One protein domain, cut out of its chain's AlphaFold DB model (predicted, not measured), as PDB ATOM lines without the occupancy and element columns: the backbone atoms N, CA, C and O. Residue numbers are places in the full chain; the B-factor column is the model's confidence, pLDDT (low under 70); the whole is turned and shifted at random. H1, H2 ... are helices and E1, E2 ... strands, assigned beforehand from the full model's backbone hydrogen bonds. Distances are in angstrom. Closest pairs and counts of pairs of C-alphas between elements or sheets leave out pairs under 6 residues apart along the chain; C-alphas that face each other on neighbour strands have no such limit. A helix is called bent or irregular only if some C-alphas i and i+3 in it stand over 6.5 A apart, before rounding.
ATOM      1  N   ALA A   2      51.626 -24.770 362.819       81.50
ATOM      2  CA  ALA A   2      51.707 -24.841 361.347       81.50
ATOM      3  C   ALA A   2      50.877 -25.981 360.711       81.50
ATOM      4  O   ALA A   2      50.158 -25.737 359.747       81.50
ATOM      5  N   MET A   3      50.904 -27.196 361.277       86.88
ATOM      6  CA  MET A   3      50.076 -28.324 360.802       86.88
ATOM      7  C   MET A   3      48.573 -28.038 360.899       86.88
ATOM      8  O   MET A   3      47.837 -28.284 359.950       86.88
ATOM      9  N   GLN A   4      48.123 -27.465 362.021       89.88
ATOM     10  CA  GLN A   4      46.719 -27.087 362.220       89.88
ATOM     11  C   GLN A   4      46.277 -26.023 361.209       89.88
ATOM     12  O   GLN A   4      45.205 -26.161 360.632       89.88
ATOM     13  N   LYS A   5      47.119 -25.010 360.940       90.06
ATOM     14  CA  LYS A   5      46.851 -24.007 359.897       90.06
ATOM     15  C   LYS A   5      46.718 -24.651 358.510       90.06
ATOM     16  O   LYS A   5      45.763 -24.360 357.803       90.06
ATOM     17  N   THR A   6      47.631 -25.550 358.133       91.94
ATOM     18  CA  THR A   6      47.561 -26.249 356.837       91.94
ATOM     19  C   THR A   6      46.328 -27.138 356.722       91.94
ATOM     20  O   THR A   6      45.645 -27.085 355.708       91.94
ATOM     21  N   SER A   7      46.005 -27.907 357.763       94.00
ATOM     22  CA  SER A   7      44.799 -28.740 357.786       94.00
ATOM     23  C   SER A   7      43.519 -27.901 357.699       94.00
ATOM     24  O   SER A   7      42.599 -28.253 356.963       94.00
ATOM     25  N   PHE A   8      43.464 -26.760 358.392       93.44
ATOM     26  CA  PHE A   8      42.351 -25.815 358.286       93.44
ATOM     27  C   PHE A   8      42.180 -25.296 356.852       93.44
ATOM     28  O   PHE A   8      41.077 -25.357 356.313       93.44
ATOM     29  N   GLU A   9      43.268 -24.874 356.205       93.31
ATOM     30  CA  GLU A   9      43.221 -24.370 354.829       93.31
ATOM     31  C   GLU A   9      42.799 -25.447 353.818       93.31
ATOM     32  O   GLU A   9      41.962 -25.197 352.954       93.31
ATOM     33  N   ILE A  10      43.296 -26.679 353.975       95.31
ATOM     34  CA  ILE A  10      42.858 -27.837 353.181       95.31
ATOM     35  C   ILE A  10      41.346 -28.037 353.312       95.31
ATOM     36  O   ILE A  10      40.655 -28.179 352.304       95.31
ATOM     37  N   ASN A  11      40.814 -28.023 354.537       94.81
ATOM     38  CA  ASN A  11      39.382 -28.201 354.768       94.81
ATOM     39  C   ASN A  11      38.552 -27.072 354.138       94.81
ATOM     40  O   ASN A  11      37.514 -27.350 353.533       94.81
ATOM     41  N   ASN A  12      39.021 -25.824 354.212       92.62
ATOM     42  CA  ASN A  12      38.373 -24.689 353.553       92.62
ATOM     43  C   ASN A  12      38.345 -24.859 352.030       92.62
ATOM     44  O   ASN A  12      37.282 -24.728 351.420       92.62
ATOM     45  N   LEU A  13      39.481 -25.213 351.419       93.44
ATOM     46  CA  LEU A  13      39.561 -25.462 349.980       93.44
ATOM     47  C   LEU A  13      38.674 -26.629 349.556       93.44
ATOM     48  O   LEU A  13      37.970 -26.507 348.562       93.44
ATOM     49  N   ILE A  14      38.646 -27.731 350.310       94.75
ATOM     50  CA  ILE A  14      37.760 -28.869 350.028       94.75
ATOM     51  C   ILE A  14      36.295 -28.425 350.054       94.75
ATOM     52  O   ILE A  14      35.537 -28.769 349.148       94.75
ATOM     53  N   CYS A  15      35.881 -27.664 351.070       93.62
ATOM     54  CA  CYS A  15      34.513 -27.160 351.173       93.62
ATOM     55  C   CYS A  15      34.133 -26.277 349.978       93.62
ATOM     56  O   CYS A  15      33.084 -26.507 349.378       93.62
ATOM     57  N   SER A  16      34.998 -25.340 349.586       91.81
ATOM     58  CA  SER A  16      34.768 -24.469 348.426       91.81
ATOM     59  C   SER A  16      34.824 -25.222 347.092       91.81
ATOM     60  O   SER A  16      34.008 -24.982 346.207       91.81
ATOM     61  N   LEU A  17      35.754 -26.165 346.930       93.62
ATOM     62  CA  LEU A  17      35.935 -26.912 345.684       93.62
ATOM     63  C   LEU A  17      34.827 -27.933 345.435       93.62
ATOM     64  O   LEU A  17      34.582 -28.250 344.277       93.62
ATOM     65  N   LYS A  18      34.127 -28.433 346.462       94.12
ATOM     66  CA  LYS A  18      33.019 -29.395 346.288       94.12
ATOM     67  C   LYS A  18      31.968 -28.918 345.283       94.12
ATOM     68  O   LYS A  18      31.495 -29.723 344.487       94.12
ATOM     69  N   THR A  19      31.627 -27.630 345.295       91.25
ATOM     70  CA  THR A  19      30.640 -27.048 344.368       91.25
ATOM     71  C   THR A  19      31.215 -26.816 342.969       91.25
ATOM     72  O   THR A  19      30.483 -26.872 341.986       91.25
ATOM     73  N   LEU A  20      32.531 -26.612 342.860       93.38
ATOM     74  CA  LEU A  20      33.247 -26.362 341.605       93.38
ATOM     75  C   LEU A  20      33.771 -27.644 340.941       93.38
ATOM     76  O   LEU A  20      34.158 -27.630 339.771       93.38
ATOM     77  N   LEU A  21      33.788 -28.762 341.668       92.19
ATOM     78  CA  LEU A  21      34.358 -30.023 341.215       92.19
ATOM     79  C   LEU A  21      33.676 -30.575 339.952       92.19
ATOM     80  O   LEU A  21      34.408 -31.018 339.065       92.19
ATOM     81  N   PRO A  22      32.334 -30.518 339.792       93.62
ATOM     82  CA  PRO A  22      31.691 -30.912 338.538       93.62
ATOM     83  C   PRO A  22      32.213 -30.113 337.338       93.62
ATOM     84  O   PRO A  22      32.538 -30.692 336.300       93.62
ATOM     85  N   LEU A  23      32.378 -28.795 337.499       93.12
ATOM     86  CA  LEU A  23      32.924 -27.917 336.465       93.12
ATOM     87  C   LEU A  23      34.374 -28.298 336.137       93.12
ATOM     88  O   LEU A  23      34.715 -28.484 334.967       93.12
ATOM     89  N   ALA A  24      35.220 -28.483 337.152       91.00
ATOM     90  CA  ALA A  24      36.634 -28.810 336.969       91.00
ATOM     91  C   ALA A  24      36.870 -30.201 336.350       91.00
ATOM     92  O   ALA A  24      37.743 -30.343 335.485       91.00
ATOM     93  N   ASN A  25      36.077 -31.205 336.745       92.00
ATOM     94  CA  ASN A  25      36.192 -32.598 336.294       92.00
ATOM     95  C   ASN A  25      35.437 -32.905 334.996       92.00
ATOM     96  O   ASN A  25      35.546 -34.014 334.473       92.00
ATOM     97  N   SER A  26      34.703 -31.938 334.448       92.12
ATOM     98  CA  SER A  26      34.021 -32.084 333.162       92.12
ATOM     99  C   SER A  26      34.981 -32.532 332.049       92.12
ATOM    100  O   SER A  26      36.135 -32.097 331.947       92.12
ATOM    101  N   HIS A  27      34.519 -33.402 331.158       91.06
ATOM    102  CA  HIS A  27      35.311 -33.831 330.011       91.06
ATOM    103  C   HIS A  27      34.889 -33.032 328.773       91.06
ATOM    104  O   HIS A  27      33.772 -33.183 328.295       91.06
ATOM    105  N   MET A  28      35.781 -32.189 328.230       91.25
ATOM    106  CA  MET A  28      35.424 -31.241 327.153       91.25
ATOM    107  C   MET A  28      34.928 -31.901 325.862       91.25
ATOM    108  O   MET A  28      34.328 -31.221 325.041       91.25
ATOM    109  N   VAL A  29      35.197 -33.192 325.648       91.81
ATOM    110  CA  VAL A  29      34.655 -33.908 324.480       91.81
ATOM    111  C   VAL A  29      33.142 -34.077 324.611       91.81
ATOM    112  O   VAL A  29      32.436 -33.869 323.640       91.81
ATOM    113  N   HIS A  30      32.639 -34.295 325.827       93.19
ATOM    114  CA  HIS A  30      31.210 -34.460 326.090       93.19
ATOM    115  C   HIS A  30      30.457 -33.134 326.210       93.19
ATOM    116  O   HIS A  30      29.305 -33.101 326.626       93.19
ATOM    117  N   PHE A  31      31.115 -32.015 325.889       95.44
ATOM    118  CA  PHE A  31      30.584 -30.682 326.145       95.44
ATOM    119  C   PHE A  31      29.219 -30.455 325.496       95.44
ATOM    120  O   PHE A  31      28.322 -29.919 326.142       95.44
ATOM    121  N   ILE A  32      29.072 -30.898 324.244       96.06
ATOM    122  CA  ILE A  32      27.842 -30.741 323.467       96.06
ATOM    123  C   ILE A  32      26.859 -31.872 323.793       96.06
ATOM    124  O   ILE A  32      25.723 -31.609 324.169       96.06
ATOM    125  N   THR A  33      27.307 -33.128 323.715       93.56
ATOM    126  CA  THR A  33      26.471 -34.334 323.876       93.56
ATOM    127  C   THR A  33      25.841 -34.461 325.265       93.56
ATOM    128  O   THR A  33      24.721 -34.949 325.389       93.56
ATOM    129  N   GLN A  34      26.511 -33.976 326.315       93.69
ATOM    130  CA  GLN A  34      25.992 -33.963 327.691       93.69
ATOM    131  C   GLN A  34      25.488 -32.588 328.140       93.69
ATOM    132  O   GLN A  34      25.197 -32.407 329.320       93.69
ATOM    133  N   ASN A  35      25.400 -31.615 327.228       95.00
ATOM    134  CA  ASN A  35      24.942 -30.261 327.525       95.00
ATOM    135  C   ASN A  35      25.628 -29.659 328.775       95.00
ATOM    136  O   ASN A  35      24.994 -29.206 329.735       95.00
ATOM    137  N   ILE A  36      26.964 -29.726 328.803       96.25
ATOM    138  CA  ILE A  36      27.774 -29.378 329.985       96.25
ATOM    139  C   ILE A  36      27.600 -27.905 330.368       96.25
ATOM    140  O   ILE A  36      27.601 -27.568 331.552       96.25
ATOM    141  N   PHE A  37      27.441 -27.029 329.376       95.94
ATOM    142  CA  PHE A  37      27.266 -25.596 329.600       95.94
ATOM    143  C   PHE A  37      26.020 -25.299 330.437       95.94
ATOM    144  O   PHE A  37      26.116 -24.641 331.472       95.94
ATOM    145  N   GLU A  38      24.869 -25.829 330.018       95.56
ATOM    146  CA  GLU A  38      23.589 -25.547 330.665       95.56
ATOM    147  C   GLU A  38      23.427 -26.296 331.989       95.56
ATOM    148  O   GLU A  38      22.772 -25.799 332.907       95.56
ATOM    149  N   SER A  39      24.030 -27.483 332.097       95.06
ATOM    150  CA  SER A  39      23.919 -28.335 333.284       95.06
ATOM    151  C   SER A  39      24.808 -27.896 334.446       95.06
ATOM    152  O   SER A  39      24.425 -28.098 335.598       95.06
ATOM    153  N   LEU A  40      25.986 -27.318 334.177       95.25
ATOM    154  CA  LEU A  40      26.973 -27.020 335.222       95.25
ATOM    155  C   LEU A  40      27.110 -25.536 335.568       95.25
ATOM    156  O   LEU A  40      27.600 -25.227 336.654       95.25
ATOM    157  N   LEU A  41      26.718 -24.616 334.684       95.12
ATOM    158  CA  LEU A  41      26.774 -23.184 334.987       95.12
ATOM    159  C   LEU A  41      25.433 -22.667 335.523       95.12
ATOM    160  O   LEU A  41      24.381 -23.084 335.050       95.12
ATOM    161  N   PRO A  42      25.423 -21.707 336.463       95.38
ATOM    162  CA  PRO A  42      24.208 -20.979 336.819       95.38
ATOM    163  C   PRO A  42      23.615 -20.234 335.615       95.38
ATOM    164  O   PRO A  42      24.360 -19.630 334.843       95.38
ATOM    165  N   LYS A  43      22.278 -20.206 335.489       96.44
ATOM    166  CA  LYS A  43      21.577 -19.541 334.370       96.44
ATOM    167  C   LYS A  43      22.006 -18.088 334.159       96.44
ATOM    168  O   LYS A  43      22.225 -17.682 333.027       96.44
ATOM    169  N   CYS A  44      22.208 -17.335 335.238       96.50
ATOM    170  CA  CYS A  44      22.667 -15.950 335.149       96.50
ATOM    171  C   CYS A  44      24.038 -15.821 334.460       96.50
ATOM    172  O   CYS A  44      24.207 -14.967 333.598       96.50
ATOM    173  N   ILE A  45      24.997 -16.704 334.762       96.31
ATOM    174  CA  ILE A  45      26.310 -16.716 334.101       96.31
ATOM    175  C   ILE A  45      26.174 -17.163 332.637       96.31
ATOM    176  O   ILE A  45      26.849 -16.617 331.767       96.31
ATOM    177  N   GLN A  46      25.293 -18.127 332.343       96.19
ATOM    178  CA  GLN A  46      25.025 -18.558 330.963       96.19
ATOM    179  C   GLN A  46      24.503 -17.401 330.095       96.19
ATOM    180  O   GLN A  46      24.978 -17.196 328.974       96.19
ATOM    181  N   GLU A  47      23.551 -16.631 330.623       95.50
ATOM    182  CA  GLU A  47      22.986 -15.449 329.966       95.50
ATOM    183  C   GLU A  47      24.063 -14.384 329.733       95.50
ATOM    184  O   GLU A  47      24.248 -13.944 328.599       95.50
ATOM    185  N   GLU A  48      24.846 -14.033 330.757       95.88
ATOM    186  CA  GLU A  48      25.942 -13.061 330.638       95.88
ATOM    187  C   GLU A  48      26.964 -13.460 329.560       95.88
ATOM    188  O   GLU A  48      27.325 -12.645 328.711       95.88
ATOM    189  N   ILE A  49      27.384 -14.732 329.520       94.25
ATOM    190  CA  ILE A  49      28.308 -15.249 328.495       94.25
ATOM    191  C   ILE A  49      27.707 -15.131 327.089       94.25
ATOM    192  O   ILE A  49      28.432 -14.871 326.124       94.25
ATOM    193  N   THR A  50      26.394 -15.306 326.949       91.50
ATOM    194  CA  THR A  50      25.710 -15.205 325.654       91.50
ATOM    195  C   THR A  50      25.812 -13.787 325.086       91.50
ATOM    196  O   THR A  50      26.064 -13.639 323.892       91.50
ATOM    197  N   TYR A  51      25.750 -12.754 325.929       90.88
ATOM    198  CA  TYR A  51      25.858 -11.355 325.496       90.88
ATOM    199  C   TYR A  51      27.292 -10.868 325.246       90.88
ATOM    200  O   TYR A  51      27.483  -9.962 324.440       90.88
ATOM    201  N   LEU A  52      28.298 -11.458 325.897       90.94
ATOM    202  CA  LEU A  52      29.697 -11.064 325.701       90.94
ATOM    203  C   LEU A  52      30.246 -11.528 324.348       90.94
ATOM    204  O   LEU A  52      29.997 -12.647 323.908       90.94
ATOM    205  N   SER A  53      31.085 -10.728 323.698       89.88
ATOM    206  CA  SER A  53      31.927 -11.223 322.606       89.88
ATOM    207  C   SER A  53      33.001 -12.192 323.128       89.88
ATOM    208  O   SER A  53      33.345 -12.216 324.311       89.88
ATOM    209  N   VAL A  54      33.583 -12.996 322.231       85.44
ATOM    210  CA  VAL A  54      34.703 -13.893 322.581       85.44
ATOM    211  C   VAL A  54      35.904 -13.104 323.112       85.44
ATOM    212  O   VAL A  54      36.592 -13.579 324.012       85.44
ATOM    213  N   ALA A  55      36.161 -11.908 322.576       85.19
ATOM    214  CA  ALA A  55      37.253 -11.050 323.028       85.19
ATOM    215  C   ALA A  55      37.003 -10.533 324.453       85.19
ATOM    216  O   ALA A  55      37.853 -10.714 325.315       85.19
ATOM    217  N   GLU A  56      35.807 -10.007 324.732       88.94
ATOM    218  CA  GLU A  56      35.456  -9.520 326.074       88.94
ATOM    219  C   GLU A  56      35.489 -10.636 327.120       88.94
ATOM    220  O   GLU A  56      35.979 -10.431 328.228       88.94
ATOM    221  N   ALA A  57      35.006 -11.834 326.772       86.31
ATOM    222  CA  ALA A  57      35.084 -12.985 327.663       86.31
ATOM    223  C   ALA A  57      36.541 -13.409 327.922       86.31
ATOM    224  O   ALA A  57      36.889 -13.719 329.059       86.31
ATOM    225  N   ASN A  58      37.402 -13.392 326.898       83.69
ATOM    226  CA  ASN A  58      38.833 -13.652 327.069       83.69
ATOM    227  C   ASN A  58      39.481 -12.628 327.993       83.69
ATOM    228  O   ASN A  58      40.120 -13.021 328.964       83.69
ATOM    229  N   ASP A  59      39.298 -11.340 327.720       82.81
ATOM    230  CA  ASP A  59      39.912 -10.270 328.503       82.81
ATOM    231  C   ASP A  59      39.454 -10.323 329.962       82.81
ATOM    232  O   ASP A  59      40.265 -10.173 330.875       82.81
ATOM    233  N   LEU A  60      38.172 -10.615 330.199       85.44
ATOM    234  CA  LEU A  60      37.625 -10.716 331.545       85.44
ATOM    235  C   LEU A  60      38.194 -11.913 332.318       85.44
ATOM    236  O   LEU A  60      38.630 -11.758 333.460       85.44
ATOM    237  N   VAL A  61      38.201 -13.103 331.706       82.50
ATOM    238  CA  VAL A  61      38.656 -14.332 332.374       82.50
ATOM    239  C   VAL A  61      40.179 -14.375 332.498       82.50
ATOM    240  O   VAL A  61      40.707 -14.769 333.531       82.50
ATOM    241  N   LEU A  62      40.919 -13.944 331.477       78.94
ATOM    242  CA  LEU A  62      42.379 -13.871 331.549       78.94
ATOM    243  C   LEU A  62      42.836 -12.738 332.480       78.94
ATOM    244  O   LEU A  62      43.813 -12.895 333.211       78.94
ATOM    245  N   GLY A  63      42.102 -11.624 332.511       74.75
ATOM    246  CA  GLY A  63      42.344 -10.520 333.434       74.75
ATOM    247  C   GLY A  63      42.158 -10.907 334.901       74.75
ATOM    248  O   GLY A  63      42.841 -10.351 335.763       74.75
ATOM    249  N   SER A  64      41.312 -11.898 335.206       78.81
ATOM    250  CA  SER A  64      41.087 -12.353 336.584       78.81
ATOM    251  C   SER A  64      42.258 -13.122 337.195       78.81
ATOM    252  O   SER A  64      42.218 -13.419 338.383       78.81
ATOM    253  N   PHE A  65      43.284 -13.479 336.413       75.31
ATOM    254  CA  PHE A  65      44.544 -14.003 336.956       75.31
ATOM    255  C   PHE A  65      45.472 -12.891 337.468       75.31
ATOM    256  O   PHE A  65      46.532 -13.182 338.020       75.31
ATOM    257  N   SER A  66      45.103 -11.623 337.268       72.12
ATOM    258  CA  SER A  66      45.767 -10.487 337.900       72.12
ATOM    259  C   SER A  66      45.171 -10.204 339.283       72.12
ATOM    260  O   SER A  66      44.020 -10.532 339.554       72.12
ATOM    261  N   ASN A  67      45.913  -9.492 340.134       67.88
ATOM    262  CA  ASN A  67      45.468  -9.126 341.487       67.88
ATOM    263  C   ASN A  67      44.358  -8.052 341.522       67.88
ATOM    264  O   ASN A  67      44.079  -7.482 342.577       67.88
ATOM    265  N   THR A  68      43.746  -7.712 340.385       74.06
ATOM    266  CA  THR A  68      42.663  -6.723 340.331       74.06
ATOM    267  C   THR A  68      41.314  -7.423 340.232       74.06
ATOM    268  O   THR A  68      41.155  -8.376 339.471       74.06
ATOM    269  N   LYS A  69      40.319  -6.954 341.004       79.81
ATOM    270  CA  LYS A  69      38.961  -7.508 340.923       79.81
ATOM    271  C   LYS A  69      38.434  -7.283 339.496       79.81
ATOM    272  O   LYS A  69      38.375  -6.123 339.077       79.81
ATOM    273  N   PRO A  70      38.014  -8.337 338.770       83.62
ATOM    274  CA  PRO A  70      37.438  -8.172 337.443       83.62
ATOM    275  C   PRO A  70      36.158  -7.333 337.524       83.62
ATOM    276  O   PRO A  70      35.363  -7.466 338.460       83.62
ATOM    277  N   HIS A  71      35.967  -6.448 336.546       86.44
ATOM    278  CA  HIS A  71      34.797  -5.583 336.478       86.44
ATOM    279  C   HIS A  71      34.242  -5.517 335.059       86.44
ATOM    280  O   HIS A  71      34.924  -5.096 334.128       86.44
ATOM    281  N   ASN A  72      32.972  -5.880 334.917       90.44
ATOM    282  CA  ASN A  72      32.199  -5.717 333.699       90.44
ATOM    283  C   ASN A  72      30.733  -5.469 334.085       90.44
ATOM    284  O   ASN A  72      30.136  -6.254 334.819       90.44
ATOM    285  N   LYS A  73      30.150  -4.367 333.599       90.06
ATOM    286  CA  LYS A  73      28.766  -3.980 333.927       90.06
ATOM    287  C   LYS A  73      27.718  -4.935 333.350       90.06
ATOM    288  O   LYS A  73      26.633  -5.030 333.908       90.06
ATOM    289  N   GLN A  74      28.029  -5.595 332.237       91.00
ATOM    290  CA  GLN A  74      27.137  -6.528 331.547       91.00
ATOM    291  C   GLN A  74      27.275  -7.963 332.064       91.00
ATOM    292  O   GLN A  74      26.395  -8.771 331.798       91.00
ATOM    293  N   ALA A  75      28.352  -8.272 332.797       94.88
ATOM    294  CA  ALA A  75      28.623  -9.612 333.312       94.88
ATOM    295  C   ALA A  75      29.005  -9.635 334.813       94.88
ATOM    296  O   ALA A  75      30.098 -10.096 335.167       94.88
ATOM    297  N   PRO A  76      28.169  -9.079 335.714       95.56
ATOM    298  CA  PRO A  76      28.482  -8.999 337.140       95.56
ATOM    299  C   PRO A  76      28.601 -10.368 337.827       95.56
ATOM    300  O   PRO A  76      29.495 -10.537 338.657       95.56
ATOM    301  N   GLN A  77      27.757 -11.350 337.492       96.50
ATOM    302  CA  GLN A  77      27.791 -12.674 338.126       96.50
ATOM    303  C   GLN A  77      29.047 -13.449 337.727       96.50
ATOM    304  O   GLN A  77      29.679 -14.096 338.564       96.50
ATOM    305  N   LEU A  78      29.460 -13.331 336.467       95.38
ATOM    306  CA  LEU A  78      30.723 -13.860 335.978       95.38
ATOM    307  C   LEU A  78      31.913 -13.188 336.678       95.38
ATOM    308  O   LEU A  78      32.824 -13.884 337.119       95.38
ATOM    309  N   CYS A  79      31.903 -11.861 336.850       94.81
ATOM    310  CA  CYS A  79      32.956 -11.163 337.598       94.81
ATOM    311  C   CYS A  79      33.067 -11.670 339.041       94.81
ATOM    312  O   CYS A  79      34.174 -11.888 339.537       94.81
ATOM    313  N   ASP A  80      31.938 -11.877 339.718       94.38
ATOM    314  CA  ASP A  80      31.937 -12.397 341.082       94.38
ATOM    315  C   ASP A  80      32.412 -13.856 341.139       94.38
ATOM    316  O   ASP A  80      33.210 -14.184 342.017       94.38
ATOM    317  N   PHE A  81      32.032 -14.708 340.179       94.75
ATOM    318  CA  PHE A  81      32.569 -16.070 340.051       94.75
ATOM    319  C   PHE A  81      34.098 -16.070 339.884       94.75
ATOM    320  O   PHE A  81      34.813 -16.799 340.578       94.75
ATOM    321  N   LEU A  82      34.620 -15.231 338.988       92.31
ATOM    322  CA  LEU A  82      36.058 -15.112 338.737       92.31
ATOM    323  C   LEU A  82      36.806 -14.608 339.976       92.31
ATOM    324  O   LEU A  82      37.839 -15.154 340.351       92.31
ATOM    325  N   HIS A  83      36.249 -13.614 340.670       91.12
ATOM    326  CA  HIS A  83      36.817 -13.099 341.916       91.12
ATOM    327  C   HIS A  83      36.817 -14.145 343.036       91.12
ATOM    328  O   HIS A  83      37.803 -14.296 343.756       91.12
ATOM    329  N   GLN A  84      35.718 -14.887 343.190       91.25
ATOM    330  CA  GLN A  84      35.608 -15.952 344.188       91.25
ATOM    331  C   GLN A  84      36.593 -17.087 343.912       91.25
ATOM    332  O   GLN A  84      37.244 -17.550 344.842       91.25
ATOM    333  N   THR A  85      36.739 -17.510 342.655       90.38
ATOM    334  CA  THR A  85      37.695 -18.565 342.282       90.38
ATOM    335  C   THR A  85      39.148 -18.115 342.431       90.38
ATOM    336  O   THR A  85      39.953 -18.885 342.952       90.38
ATOM    337  N   HIS A  86      39.483 -16.864 342.091       87.12
ATOM    338  CA  HIS A  86      40.823 -16.303 342.315       87.12
ATOM    339  C   HIS A  86      41.235 -16.344 343.796       87.12
ATOM    340  O   HIS A  86      42.359 -16.737 344.120       87.12
ATOM    341  N   LYS A  87      40.307 -16.020 344.708       88.19
ATOM    342  CA  LYS A  87      40.527 -16.069 346.165       88.19
ATOM    343  C   LYS A  87      40.815 -17.462 346.725       88.19
ATOM    344  O   LYS A  87      41.288 -17.568 347.849       88.19
ATOM    345  N   LEU A  88      40.509 -18.523 345.977       89.75
ATOM    346  CA  LEU A  88      40.850 -19.894 346.361       89.75
ATOM    347  C   LEU A  88      42.295 -20.265 345.984       89.75
ATOM    348  O   LEU A  88      42.754 -21.355 346.321       89.75
ATOM    349  N   SER A  89      43.008 -19.410 345.245       85.69
ATOM    350  CA  SER A  89      44.422 -19.631 344.941       85.69
ATOM    351  C   SER A  89      45.298 -19.401 346.176       85.69
ATOM    352  O   SER A  89      44.972 -18.610 347.058       85.69
ATOM    353  N   LEU A  90      46.462 -20.055 346.226       85.69
ATOM    354  CA  LEU A  90      47.395 -19.891 347.346       85.69
ATOM    355  C   LEU A  90      48.228 -18.608 347.273       85.69
ATOM    356  O   LEU A  90      49.047 -18.376 348.157       85.69
ATOM    357  N   ASN A  91      48.032 -17.771 346.250       72.81
ATOM    358  CA  ASN A  91      48.814 -16.547 346.056       72.81
ATOM    359  C   ASN A  91      48.618 -15.544 347.206       72.81
ATOM    360  O   ASN A  91      49.526 -14.777 347.513       72.81
ATOM    361  N   GLU A  92      47.453 -15.573 347.858       66.69
ATOM    362  CA  GLU A  92      47.120 -14.730 349.016       66.69
ATOM    363  C   GLU A  92      47.263 -15.481 350.358       66.69
ATOM    364  O   GLU A  92      46.931 -14.946 351.415       66.69
ATOM    365  N   SER A  93      47.750 -16.727 350.343       79.56
ATOM    366  CA  SER A  93      47.838 -17.562 351.541       79.56
ATOM    367  C   SER A  93      49.120 -17.299 352.329       79.56
ATOM    368  O   SER A  93      50.220 -17.379 351.788       79.56
ATOM    369  N   GLU A  94      49.004 -17.140 353.652       83.12
ATOM    370  CA  GLU A  94      50.158 -17.110 354.571       83.12
ATOM    371  C   GLU A  94      51.009 -18.393 354.519       83.12
ATOM    372  O   GLU A  94      52.142 -18.418 354.999       83.12
ATOM    373  N   LEU A  95      50.451 -19.488 353.992       86.62
ATOM    374  CA  LEU A  95      51.134 -20.775 353.888       86.62
ATOM    375  C   LEU A  95      52.072 -20.857 352.680       86.62
ATOM    376  O   LEU A  95      52.905 -21.764 352.645       86.62
ATOM    377  N   CYS A  96      51.941 -19.945 351.713       89.25
ATOM    378  CA  CYS A  96      52.761 -19.896 350.512       89.25
ATOM    379  C   CYS A  96      53.701 -18.687 350.564       89.25
ATOM    380  O   CYS A  96      53.283 -17.536 350.478       89.25
ATOM    381  N   LEU A  97      54.999 -18.946 350.686       85.88
ATOM    382  CA  LEU A  97      56.013 -17.899 350.697       85.88
ATOM    383  C   LEU A  97      56.269 -17.391 349.276       85.88
ATOM    384  O   LEU A  97      56.410 -18.176 348.332       85.88
ATOM    385  N   SER A  98      56.433 -16.077 349.121       79.38
ATOM    386  CA  SER A  98      57.065 -15.550 347.912       79.38
ATOM    387  C   SER A  98      58.502 -16.068 347.814       79.38
ATOM    388  O   SER A  98      59.131 -16.382 348.831       79.38
ATOM    389  N   PHE A  99      59.040 -16.132 346.596       74.31
ATOM    390  CA  PHE A  99      60.431 -16.529 346.382       74.31
ATOM    391  C   PHE A  99      61.407 -15.682 347.216       74.31
ATOM    392  O   PHE A  99      62.297 -16.218 347.871       74.31
ATOM    393  N   GLU A 100      61.194 -14.364 347.271       74.56
ATOM    394  CA  GLU A 100      62.014 -13.448 348.070       74.56
ATOM    395  C   GLU A 100      61.914 -13.742 349.573       74.56
ATOM    396  O   GLU A 100      62.934 -13.792 350.260       74.56
ATOM    397  N   SER A 101      60.703 -13.972 350.090       79.38
ATOM    398  CA  SER A 101      60.487 -14.307 351.500       79.38
ATOM    399  C   SER A 101      61.108 -15.648 351.867       79.38
ATOM    400  O   SER A 101      61.715 -15.752 352.929       79.38
ATOM    401  N   LEU A 102      61.022 -16.650 350.985       78.00
ATOM    402  CA  LEU A 102      61.727 -17.912 351.175       78.00
ATOM    403  C   LEU A 102      63.238 -17.666 351.236       78.00
ATOM    404  O   LEU A 102      63.873 -18.087 352.192       78.00
ATOM    405  N   CYS A 103      63.812 -16.918 350.294       72.50
ATOM    406  CA  CYS A 103      65.249 -16.631 350.295       72.50
ATOM    407  C   CYS A 103      65.701 -15.863 351.547       72.50
ATOM    408  O   CYS A 103      66.743 -16.178 352.114       72.50
ATOM    409  N   LYS A 104      64.906 -14.896 352.026       75.00
ATOM    410  CA  LYS A 104      65.161 -14.209 353.305       75.00
ATOM    411  C   LYS A 104      65.105 -15.175 354.488       75.00
ATOM    412  O   LYS A 104      65.960 -15.097 355.366       75.00
ATOM    413  N   HIS A 105      64.127 -16.081 354.499       72.31
ATOM    414  CA  HIS A 105      63.957 -17.094 355.544       72.31
ATOM    415  C   HIS A 105      65.116 -18.096 355.578       72.31
ATOM    416  O   HIS A 105      65.536 -18.518 356.649       72.31
ATOM    417  N   LEU A 106      65.684 -18.413 354.413       68.19
ATOM    418  CA  LEU A 106      66.882 -19.248 354.267       68.19
ATOM    419  C   LEU A 106      68.182 -18.535 354.682       68.19
ATOM    420  O   LEU A 106      69.239 -19.156 354.761       68.19
ATOM    421  N   GLY A 107      68.099 -17.247 355.022       57.19
ATOM    422  CA  GLY A 107      69.197 -16.466 355.561       57.19
ATOM    423  C   GLY A 107      69.977 -15.710 354.489       57.19
ATOM    424  O   GLY A 107      70.135 -16.132 353.349       57.19
ATOM    425  N   GLU A 265      27.609 -21.182 318.370       92.06
ATOM    426  CA  GLU A 265      27.358 -20.773 319.754       92.06
ATOM    427  C   GLU A 265      27.994 -21.745 320.747       92.06
ATOM    428  O   GLU A 265      28.704 -21.326 321.664       92.06
ATOM    429  N   SER A 266      27.863 -23.055 320.511       94.94
ATOM    430  CA  SER A 266      28.525 -24.073 321.331       94.94
ATOM    431  C   SER A 266      30.048 -23.930 321.312       94.94
ATOM    432  O   SER A 266      30.696 -24.206 322.319       94.94
ATOM    433  N   ARG A 267      30.646 -23.457 320.209       93.00
ATOM    434  CA  ARG A 267      32.088 -23.169 320.126       93.00
ATOM    435  C   ARG A 267      32.496 -22.050 321.081       93.00
ATOM    436  O   ARG A 267      33.483 -22.199 321.805       93.00
ATOM    437  N   LYS A 268      31.735 -20.952 321.110       91.38
ATOM    438  CA  LYS A 268      31.945 -19.840 322.046       91.38
ATOM    439  C   LYS A 268      31.750 -20.299 323.492       91.38
ATOM    440  O   LYS A 268      32.629 -20.075 324.322       91.38
ATOM    441  N   GLN A 269      30.648 -20.990 323.779       94.88
ATOM    442  CA  GLN A 269      30.350 -21.536 325.105       94.88
ATOM    443  C   GLN A 269      31.464 -22.470 325.593       94.88
ATOM    444  O   GLN A 269      31.943 -22.320 326.715       94.88
ATOM    445  N   LEU A 270      31.933 -23.389 324.738       94.75
ATOM    446  CA  LEU A 270      33.028 -24.316 325.036       94.75
ATOM    447  C   LEU A 270      34.308 -23.565 325.371       94.75
ATOM    448  O   LEU A 270      35.009 -23.926 326.316       94.75
ATOM    449  N   HIS A 271      34.620 -22.533 324.588       90.12
ATOM    450  CA  HIS A 271      35.804 -21.720 324.791       90.12
ATOM    451  C   HIS A 271      35.769 -21.013 326.148       90.12
ATOM    452  O   HIS A 271      36.691 -21.186 326.941       90.12
ATOM    453  N   VAL A 272      34.686 -20.296 326.459       90.56
ATOM    454  CA  VAL A 272      34.556 -19.591 327.742       90.56
ATOM    455  C   VAL A 272      34.532 -20.579 328.906       90.56
ATOM    456  O   VAL A 272      35.268 -20.401 329.871       90.56
ATOM    457  N   PHE A 273      33.778 -21.673 328.797       93.75
ATOM    458  CA  PHE A 273      33.743 -22.716 329.821       93.75
ATOM    459  C   PHE A 273      35.128 -23.332 330.070       93.75
ATOM    460  O   PHE A 273      35.508 -23.573 331.215       93.75
ATOM    461  N   PHE A 274      35.920 -23.546 329.015       91.75
ATOM    462  CA  PHE A 274      37.309 -23.977 329.157       91.75
ATOM    463  C   PHE A 274      38.138 -22.964 329.959       91.75
ATOM    464  O   PHE A 274      38.900 -23.381 330.828       91.75
ATOM    465  N   LEU A 275      37.973 -21.661 329.724       86.81
ATOM    466  CA  LEU A 275      38.661 -20.630 330.506       86.81
ATOM    467  C   LEU A 275      38.215 -20.637 331.978       86.81
ATOM    468  O   LEU A 275      39.069 -20.612 332.859       86.81
ATOM    469  N   LEU A 276      36.914 -20.781 332.261       90.69
ATOM    470  CA  LEU A 276      36.407 -20.894 333.639       90.69
ATOM    471  C   LEU A 276      37.031 -22.077 334.386       90.69
ATOM    472  O   LEU A 276      37.371 -21.969 335.563       90.69
ATOM    473  N   ARG A 277      37.242 -23.207 333.701       90.81
ATOM    474  CA  ARG A 277      37.960 -24.349 334.285       90.81
ATOM    475  C   ARG A 277      39.402 -24.018 334.643       90.81
ATOM    476  O   ARG A 277      39.898 -24.532 335.644       90.81
ATOM    477  N   LEU A 278      40.075 -23.184 333.848       84.62
ATOM    478  CA  LEU A 278      41.428 -22.733 334.164       84.62
ATOM    479  C   LEU A 278      41.458 -21.869 335.428       84.62
ATOM    480  O   LEU A 278      42.440 -21.943 336.156       84.62
ATOM    481  N   CYS A 279      40.395 -21.122 335.741       85.75
ATOM    482  CA  CYS A 279      40.304 -20.339 336.981       85.75
ATOM    483  C   CYS A 279      40.190 -21.213 338.239       85.75
ATOM    484  O   CYS A 279      40.642 -20.815 339.307       85.75
ATOM    485  N   VAL A 280      39.619 -22.417 338.124       89.75
ATOM    486  CA  VAL A 280      39.514 -23.369 339.248       89.75
ATOM    487  C   VAL A 280      40.813 -24.162 339.447       89.75
ATOM    488  O   VAL A 280      41.104 -24.619 340.553       89.75
ATOM    489  N   ALA A 281      41.622 -24.321 338.396       86.81
ATOM    490  CA  ALA A 281      42.830 -25.142 338.435       86.81
ATOM    491  C   ALA A 281      43.844 -24.737 339.533       86.81
ATOM    492  O   ALA A 281      44.308 -25.648 340.222       86.81
ATOM    493  N   PRO A 282      44.144 -23.442 339.786       86.44
ATOM    494  CA  PRO A 282      45.048 -23.030 340.863       86.44
ATOM    495  C   PRO A 282      44.616 -23.494 342.255       86.44
ATOM    496  O   PRO A 282      45.461 -23.864 343.064       86.44
ATOM    497  N   ALA A 283      43.313 -23.521 342.539       90.31
ATOM    498  CA  ALA A 283      42.796 -23.988 343.824       90.31
ATOM    499  C   ALA A 283      42.976 -25.506 343.993       90.31
ATOM    500  O   ALA A 283      43.322 -25.981 345.074       90.31
ATOM    501  N   ILE A 284      42.794 -26.276 342.913       91.69
ATOM    502  CA  ILE A 284      43.047 -27.727 342.905       91.69
ATOM    503  C   ILE A 284      44.543 -28.013 343.063       91.69
ATOM    504  O   ILE A 284      44.924 -28.876 343.851       91.69
ATOM    505  N   GLU A 285      45.396 -27.288 342.336       90.44
ATOM    506  CA  GLU A 285      46.849 -27.389 342.487       90.44
ATOM    507  C   GLU A 285      47.262 -27.047 343.921       90.44
ATOM    508  O   GLU A 285      48.003 -27.807 344.543       90.44
ATOM    509  N   GLY A 286      46.706 -25.970 344.477       91.38
ATOM    510  CA  GLY A 286      46.929 -25.554 345.852       91.38
ATOM    511  C   GLY A 286      46.537 -26.619 346.873       91.38
ATOM    512  O   GLY A 286      47.328 -26.934 347.759       91.38
ATOM    513  N   LEU A 287      45.369 -27.246 346.712       93.75
ATOM    514  CA  LEU A 287      44.932 -28.350 347.568       93.75
ATOM    515  C   LEU A 287      45.939 -29.512 347.555       93.75
ATOM    516  O   LEU A 287      46.311 -30.013 348.614       93.75
ATOM    517  N   ILE A 288      46.416 -29.908 346.370       94.00
ATOM    518  CA  ILE A 288      47.420 -30.974 346.232       94.00
ATOM    519  C   ILE A 288      48.738 -30.560 346.898       94.00
ATOM    520  O   ILE A 288      49.357 -31.367 347.589       94.00
ATOM    521  N   MET A 289      49.181 -29.316 346.713       94.00
ATOM    522  CA  MET A 289      50.416 -28.824 347.327       94.00
ATOM    523  C   MET A 289      50.325 -28.787 348.855       94.00
ATOM    524  O   MET A 289      51.263 -29.203 349.535       94.00
ATOM    525  N   LEU A 290      49.198 -28.333 349.406       94.81
ATOM    526  CA  LEU A 290      48.982 -28.303 350.850       94.81
ATOM    527  C   LEU A 290      48.903 -29.710 351.448       94.81
ATOM    528  O   LEU A 290      49.465 -29.921 352.518       94.81
ATOM    529  N   ASP A 291      48.271 -30.665 350.761       96.44
ATOM    530  CA  ASP A 291      48.254 -32.078 351.165       96.44
ATOM    531  C   ASP A 291      49.679 -32.642 351.281       96.44
ATOM    532  O   ASP A 291      50.069 -33.172 352.322       96.44
ATOM    533  N   ARG A 292      50.518 -32.424 350.259       95.94
ATOM    534  CA  ARG A 292      51.926 -32.855 350.284       95.94
ATOM    535  C   ARG A 292      52.741 -32.151 351.366       95.94
ATOM    536  O   ARG A 292      53.587 -32.783 351.997       95.94
ATOM    537  N   LEU A 293      52.486 -30.865 351.596       95.06
ATOM    538  CA  LEU A 293      53.122 -30.110 352.671       95.06
ATOM    539  C   LEU A 293      52.718 -30.646 354.051       95.06
ATOM    540  O   LEU A 293      53.569 -30.773 354.932       95.06
ATOM    541  N   LEU A 294      51.433 -30.957 354.247       95.56
ATOM    542  CA  LEU A 294      50.927 -31.533 355.488       95.56
ATOM    543  C   LEU A 294      51.556 -32.901 355.741       95.56
ATOM    544  O   LEU A 294      52.086 -33.112 356.828       95.56
ATOM    545  N   TYR A 295      51.598 -33.762 354.722       95.75
ATOM    546  CA  TYR A 295      52.235 -35.074 354.803       95.75
ATOM    547  C   TYR A 295      53.684 -34.983 355.301       95.75
ATOM    548  O   TYR A 295      54.060 -35.682 356.238       95.75
ATOM    549  N   LEU A 296      54.505 -34.085 354.740       93.88
ATOM    550  CA  LEU A 296      55.893 -33.908 355.194       93.88
ATOM    551  C   LEU A 296      55.975 -33.521 356.677       93.88
ATOM    552  O   LEU A 296      56.805 -34.053 357.415       93.88
ATOM    553  N   ARG A 297      55.085 -32.633 357.126       91.31
ATOM    554  CA  ARG A 297      55.030 -32.199 358.527       91.31
ATOM    555  C   ARG A 297      54.579 -33.322 359.459       91.31
ATOM    556  O   ARG A 297      55.114 -33.437 360.558       91.31
ATOM    557  N   GLU A 298      53.649 -34.169 359.019       93.25
ATOM    558  CA  GLU A 298      53.235 -35.384 359.736       93.25
ATOM    559  C   GLU A 298      54.378 -36.399 359.857       93.25
ATOM    560  O   GLU A 298      54.501 -37.051 360.890       93.25
ATOM    561  N   GLN A 299      55.267 -36.479 358.860       93.00
ATOM    562  CA  GLN A 299      56.496 -37.284 358.922       93.00
ATOM    563  C   GLN A 299      57.608 -36.654 359.787       93.00
ATOM    564  O   GLN A 299      58.737 -37.138 359.797       93.00
ATOM    565  N   GLY A 300      57.324 -35.566 360.507       90.50
ATOM    566  CA  GLY A 300      58.286 -34.892 361.381       90.50
ATOM    567  C   GLY A 300      59.196 -33.882 360.677       90.50
ATOM    568  O   GLY A 300      60.038 -33.269 361.335       90.50
ATOM    569  N   VAL A 301      59.017 -33.636 359.374       91.12
ATOM    570  CA  VAL A 301      59.765 -32.609 358.632       91.12
ATOM    571  C   VAL A 301      59.123 -31.243 358.876       91.12
ATOM    572  O   VAL A 301      58.288 -30.766 358.108       91.12
ATOM    573  N   GLN A 302      59.481 -30.621 360.002       84.50
ATOM    574  CA  GLN A 302      58.905 -29.336 360.425       84.50
ATOM    575  C   GLN A 302      59.364 -28.165 359.544       84.50
ATOM    576  O   GLN A 302      58.577 -27.257 359.270       84.50
ATOM    577  N   ASP A 303      60.603 -28.212 359.047       87.75
ATOM    578  CA  ASP A 303      61.179 -27.202 358.154       87.75
ATOM    579  C   ASP A 303      60.782 -27.475 356.699       87.75
ATOM    580  O   ASP A 303      61.621 -27.742 355.842       87.75
ATOM    581  N   ALA A 304      59.474 -27.454 356.442       91.19
ATOM    582  CA  ALA A 304      58.883 -27.590 355.120       91.19
ATOM    583  C   ALA A 304      58.052 -26.349 354.770       91.19
ATOM    584  O   ALA A 304      57.166 -25.922 355.529       91.19
ATOM    585  N   TYR A 305      58.321 -25.801 353.589       89.38
ATOM    586  CA  TYR A 305      57.778 -24.548 353.087       89.38
ATOM    587  C   TYR A 305      57.187 -24.756 351.698       89.38
ATOM    588  O   TYR A 305      57.766 -25.446 350.861       89.38
ATOM    589  N   LEU A 306      56.046 -24.124 351.450       92.19
ATOM    590  CA  LEU A 306      55.491 -23.977 350.114       92.19
ATOM    591  C   LEU A 306      55.891 -22.603 349.582       92.19
ATOM    592  O   LEU A 306      55.825 -21.619 350.318       92.19
ATOM    593  N   THR A 307      56.301 -22.526 348.321       87.56
ATOM    594  CA  THR A 307      56.648 -21.262 347.673       87.56
ATOM    595  C   THR A 307      56.093 -21.180 346.263       87.56
ATOM    596  O   THR A 307      56.033 -22.185 345.555       87.56
ATOM    597  N   GLN A 308      55.712 -19.977 345.839       84.94
ATOM    598  CA  GLN A 308      55.437 -19.690 344.439       84.94
ATOM    599  C   GLN A 308      56.762 -19.367 343.743       84.94
ATOM    600  O   GLN A 308      57.314 -18.277 343.890       84.94
ATOM    601  N   LEU A 309      57.292 -20.350 343.019       80.69
ATOM    602  CA  LEU A 309      58.615 -20.292 342.406       80.69
ATOM    603  C   LEU A 309      58.591 -19.665 341.010       80.69
ATOM    604  O   LEU A 309      59.550 -19.006 340.613       80.69
ATOM    605  N   PHE A 310      57.520 -19.881 340.249       80.88
ATOM    606  CA  PHE A 310      57.434 -19.425 338.864       80.88
ATOM    607  C   PHE A 310      56.372 -18.344 338.695       80.88
ATOM    608  O   PHE A 310      55.282 -18.447 339.256       80.88
ATOM    609  N   ASP A 311      56.674 -17.350 337.857       73.06
ATOM    610  CA  ASP A 311      55.671 -16.428 337.317       73.06
ATOM    611  C   ASP A 311      54.492 -17.211 336.686       73.06
ATOM    612  O   ASP A 311      54.712 -17.931 335.698       73.06
ATOM    613  N   PRO A 312      53.262 -17.085 337.224       69.38
ATOM    614  CA  PRO A 312      52.087 -17.817 336.753       69.38
ATOM    615  C   PRO A 312      51.674 -17.446 335.320       69.38
ATOM    616  O   PRO A 312      51.031 -18.254 334.648       69.38
ATOM    617  N   VAL A 313      52.074 -16.270 334.820       67.81
ATOM    618  CA  VAL A 313      51.838 -15.843 333.430       67.81
ATOM    619  C   VAL A 313      52.732 -16.627 332.465       67.81
ATOM    620  O   VAL A 313      52.312 -16.991 331.366       67.81
ATOM    621  N   VAL A 314      53.967 -16.926 332.874       68.06
ATOM    622  CA  VAL A 314      54.949 -17.642 332.045       68.06
ATOM    623  C   VAL A 314      54.816 -19.158 332.194       68.06
ATOM    624  O   VAL A 314      54.925 -19.905 331.213       68.06
ATOM    625  N   SER A 315      54.581 -19.631 333.419       69.50
ATOM    626  CA  SER A 315      54.419 -21.042 333.741       69.50
ATOM    627  C   SER A 315      53.197 -21.280 334.631       69.50
ATOM    628  O   SER A 315      53.217 -20.911 335.801       69.50
ATOM    629  N   PRO A 316      52.181 -22.021 334.148       65.25
ATOM    630  CA  PRO A 316      51.024 -22.380 334.966       65.25
ATOM    631  C   PRO A 316      51.343 -23.390 336.074       65.25
ATOM    632  O   PRO A 316      50.506 -23.608 336.929       65.25
ATOM    633  N   ARG A 317      52.515 -24.043 336.047       67.06
ATOM    634  CA  ARG A 317      53.029 -24.782 337.209       67.06
ATOM    635  C   ARG A 317      53.793 -23.753 337.998       67.06
ATOM    636  O   ARG A 317      54.802 -23.296 337.462       67.06
ATOM    637  N   CYS A 318      53.305 -23.353 339.162       77.06
ATOM    638  CA  CYS A 318      53.845 -22.182 339.850       77.06
ATOM    639  C   CYS A 318      54.430 -22.490 341.229       77.06
ATOM    640  O   CYS A 318      55.308 -21.749 341.668       77.06
ATOM    641  N   TYR A 319      54.025 -23.581 341.881       87.50
ATOM    642  CA  TYR A 319      54.434 -23.873 343.253       87.50
ATOM    643  C   TYR A 319      55.590 -24.879 343.362       87.50
ATOM    644  O   TYR A 319      55.752 -25.775 342.531       87.50
ATOM    645  N   ALA A 320      56.374 -24.748 344.430       89.12
ATOM    646  CA  ALA A 320      57.397 -25.696 344.849       89.12
ATOM    647  C   ALA A 320      57.321 -25.925 346.363       89.12
ATOM    648  O   ALA A 320      57.042 -25.000 347.126       89.12
ATOM    649  N   ILE A 321      57.603 -27.153 346.798       92.19
ATOM    650  CA  ILE A 321      57.786 -27.480 348.213       92.19
ATOM    651  C   ILE A 321      59.281 -27.630 348.465       92.19
ATOM    652  O   ILE A 321      59.949 -28.416 347.797       92.19
ATOM    653  N   VAL A 322      59.790 -26.882 349.438       89.81
ATOM    654  CA  VAL A 322      61.178 -26.951 349.900       89.81
ATOM    655  C   VAL A 322      61.163 -27.469 351.324       89.81
ATOM    656  O   VAL A 322      60.463 -26.916 352.170       89.81
ATOM    657  N   ALA A 323      61.910 -28.535 351.590       90.75
ATOM    658  CA  ALA A 323      61.928 -29.166 352.897       90.75
ATOM    659  C   ALA A 323      63.348 -29.556 353.310       90.75
ATOM    660  O   ALA A 323      64.116 -30.065 352.494       90.75
ATOM    661  N   PHE A 324      63.670 -29.347 354.585       86.62
ATOM    662  CA  PHE A 324      64.972 -29.664 355.164       86.62
ATOM    663  C   PHE A 324      64.841 -30.851 356.097       86.62
ATOM    664  O   PHE A 324      64.138 -30.799 357.108       86.62
ATOM    665  N   ASN A 325      65.548 -31.927 355.776       80.94
ATOM    666  CA  ASN A 325      65.586 -33.082 356.648       80.94
ATOM    667  C   ASN A 325      66.748 -32.960 357.645       80.94
ATOM    668  O   ASN A 325      67.894 -33.240 357.307       80.94
TER     669      ASN A 325
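Overview. This is residues 2 to 107 and 265 to 325 of the 336 residues of the protein "Methyltranfer_dom domain-containing protein" of Graphocephala atropunctata (UniProt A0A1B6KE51). One long helix, H8, runs nearly straight through an elongated, mostly helical domain, its arms H8a and H8b at 27 degrees. H1 and a small three-stranded sheet pack on H8b toward one end, while H5 and H6 pack on H8a toward the other. The 167 printed residues hold eight named helices and three named strands, in the order H1 H2 H3 H4 H5 H6 E1 H7 H8 E2 E3; the sheet, E1 E2 E3, is mixed. The whole is compact, with a radius of gyration of the C-alphas of 17.8 A and spans of 54 by 28 by 23 A.

Along the chain. The sheet is E1, residues 96 to 98, E2, 304 to 308, and E3, 319 to 323. H8, residues 265 to 298, was assigned as one helix by its hydrogen bonds but is bent: C-alphas 279 and 282 are 6.7 A apart. Its arms are H8a, 265 to 279, 21.6 A long from C-alpha 265 at (27.358, -20.773, 319.754), and H8b, 282 to 298, 24.0 A long. H1, residues 2 to 25, measures 30.5 A from C-alpha 2 at (51.707, -24.841, 361.347); it is irregular, with C-alphas 19 and 22 7.1 A apart. The others are H2, 28 to 31, H3, 36 to 40, H4, 43 to 51, H5, 54 to 63, H6, 76 to 86, and H7, 99 to 105.

Arrangement. E1 and E2 are parallel, with N 97 and O 306 at 2.8 A; E2 and E3 form an antiparallel hairpin, with N 305 and O 322 at 2.8 A. H8b and H7 are on opposite faces of the sheet, three layers with the sheet between helices, at heights of 9.3 and 7.3 A over it. H1 touches H8b, closest at C-alphas Ile 10 and Leu 287, 6.0 A, opposite ways at a shallow tilt of 33 degrees, only just short of steep. H5, H6 and H8a form a bundle, a group of helices; H5 touches H8a, closest at C-alphas Val 61 and Leu 275, 6.6 A. H2, H3 and H4 each only just touch H8a, with 3 pairs of C-alphas within 8 A. Every O i to N i+4 pair is within hydrogen-bond range in H3, H4, H5, H6, H7, H8a and H8b, and 16 of 20 are in H1; H2 is too short for such a pair.

Size, cuts and confidence. The C-alphas farthest apart, of Thr 33 and Gly 107, are 56.1 A apart. Residues 108 to 264 are not printed, and C-alphas 107 and 265 are 55.2 A apart across the cut. The link from H5 to H6 is long, with 12 residues. Mean pLDDT of the printed part is 88.0; residues 67, 92, 106 to 107 and 312 to 317 are under 70.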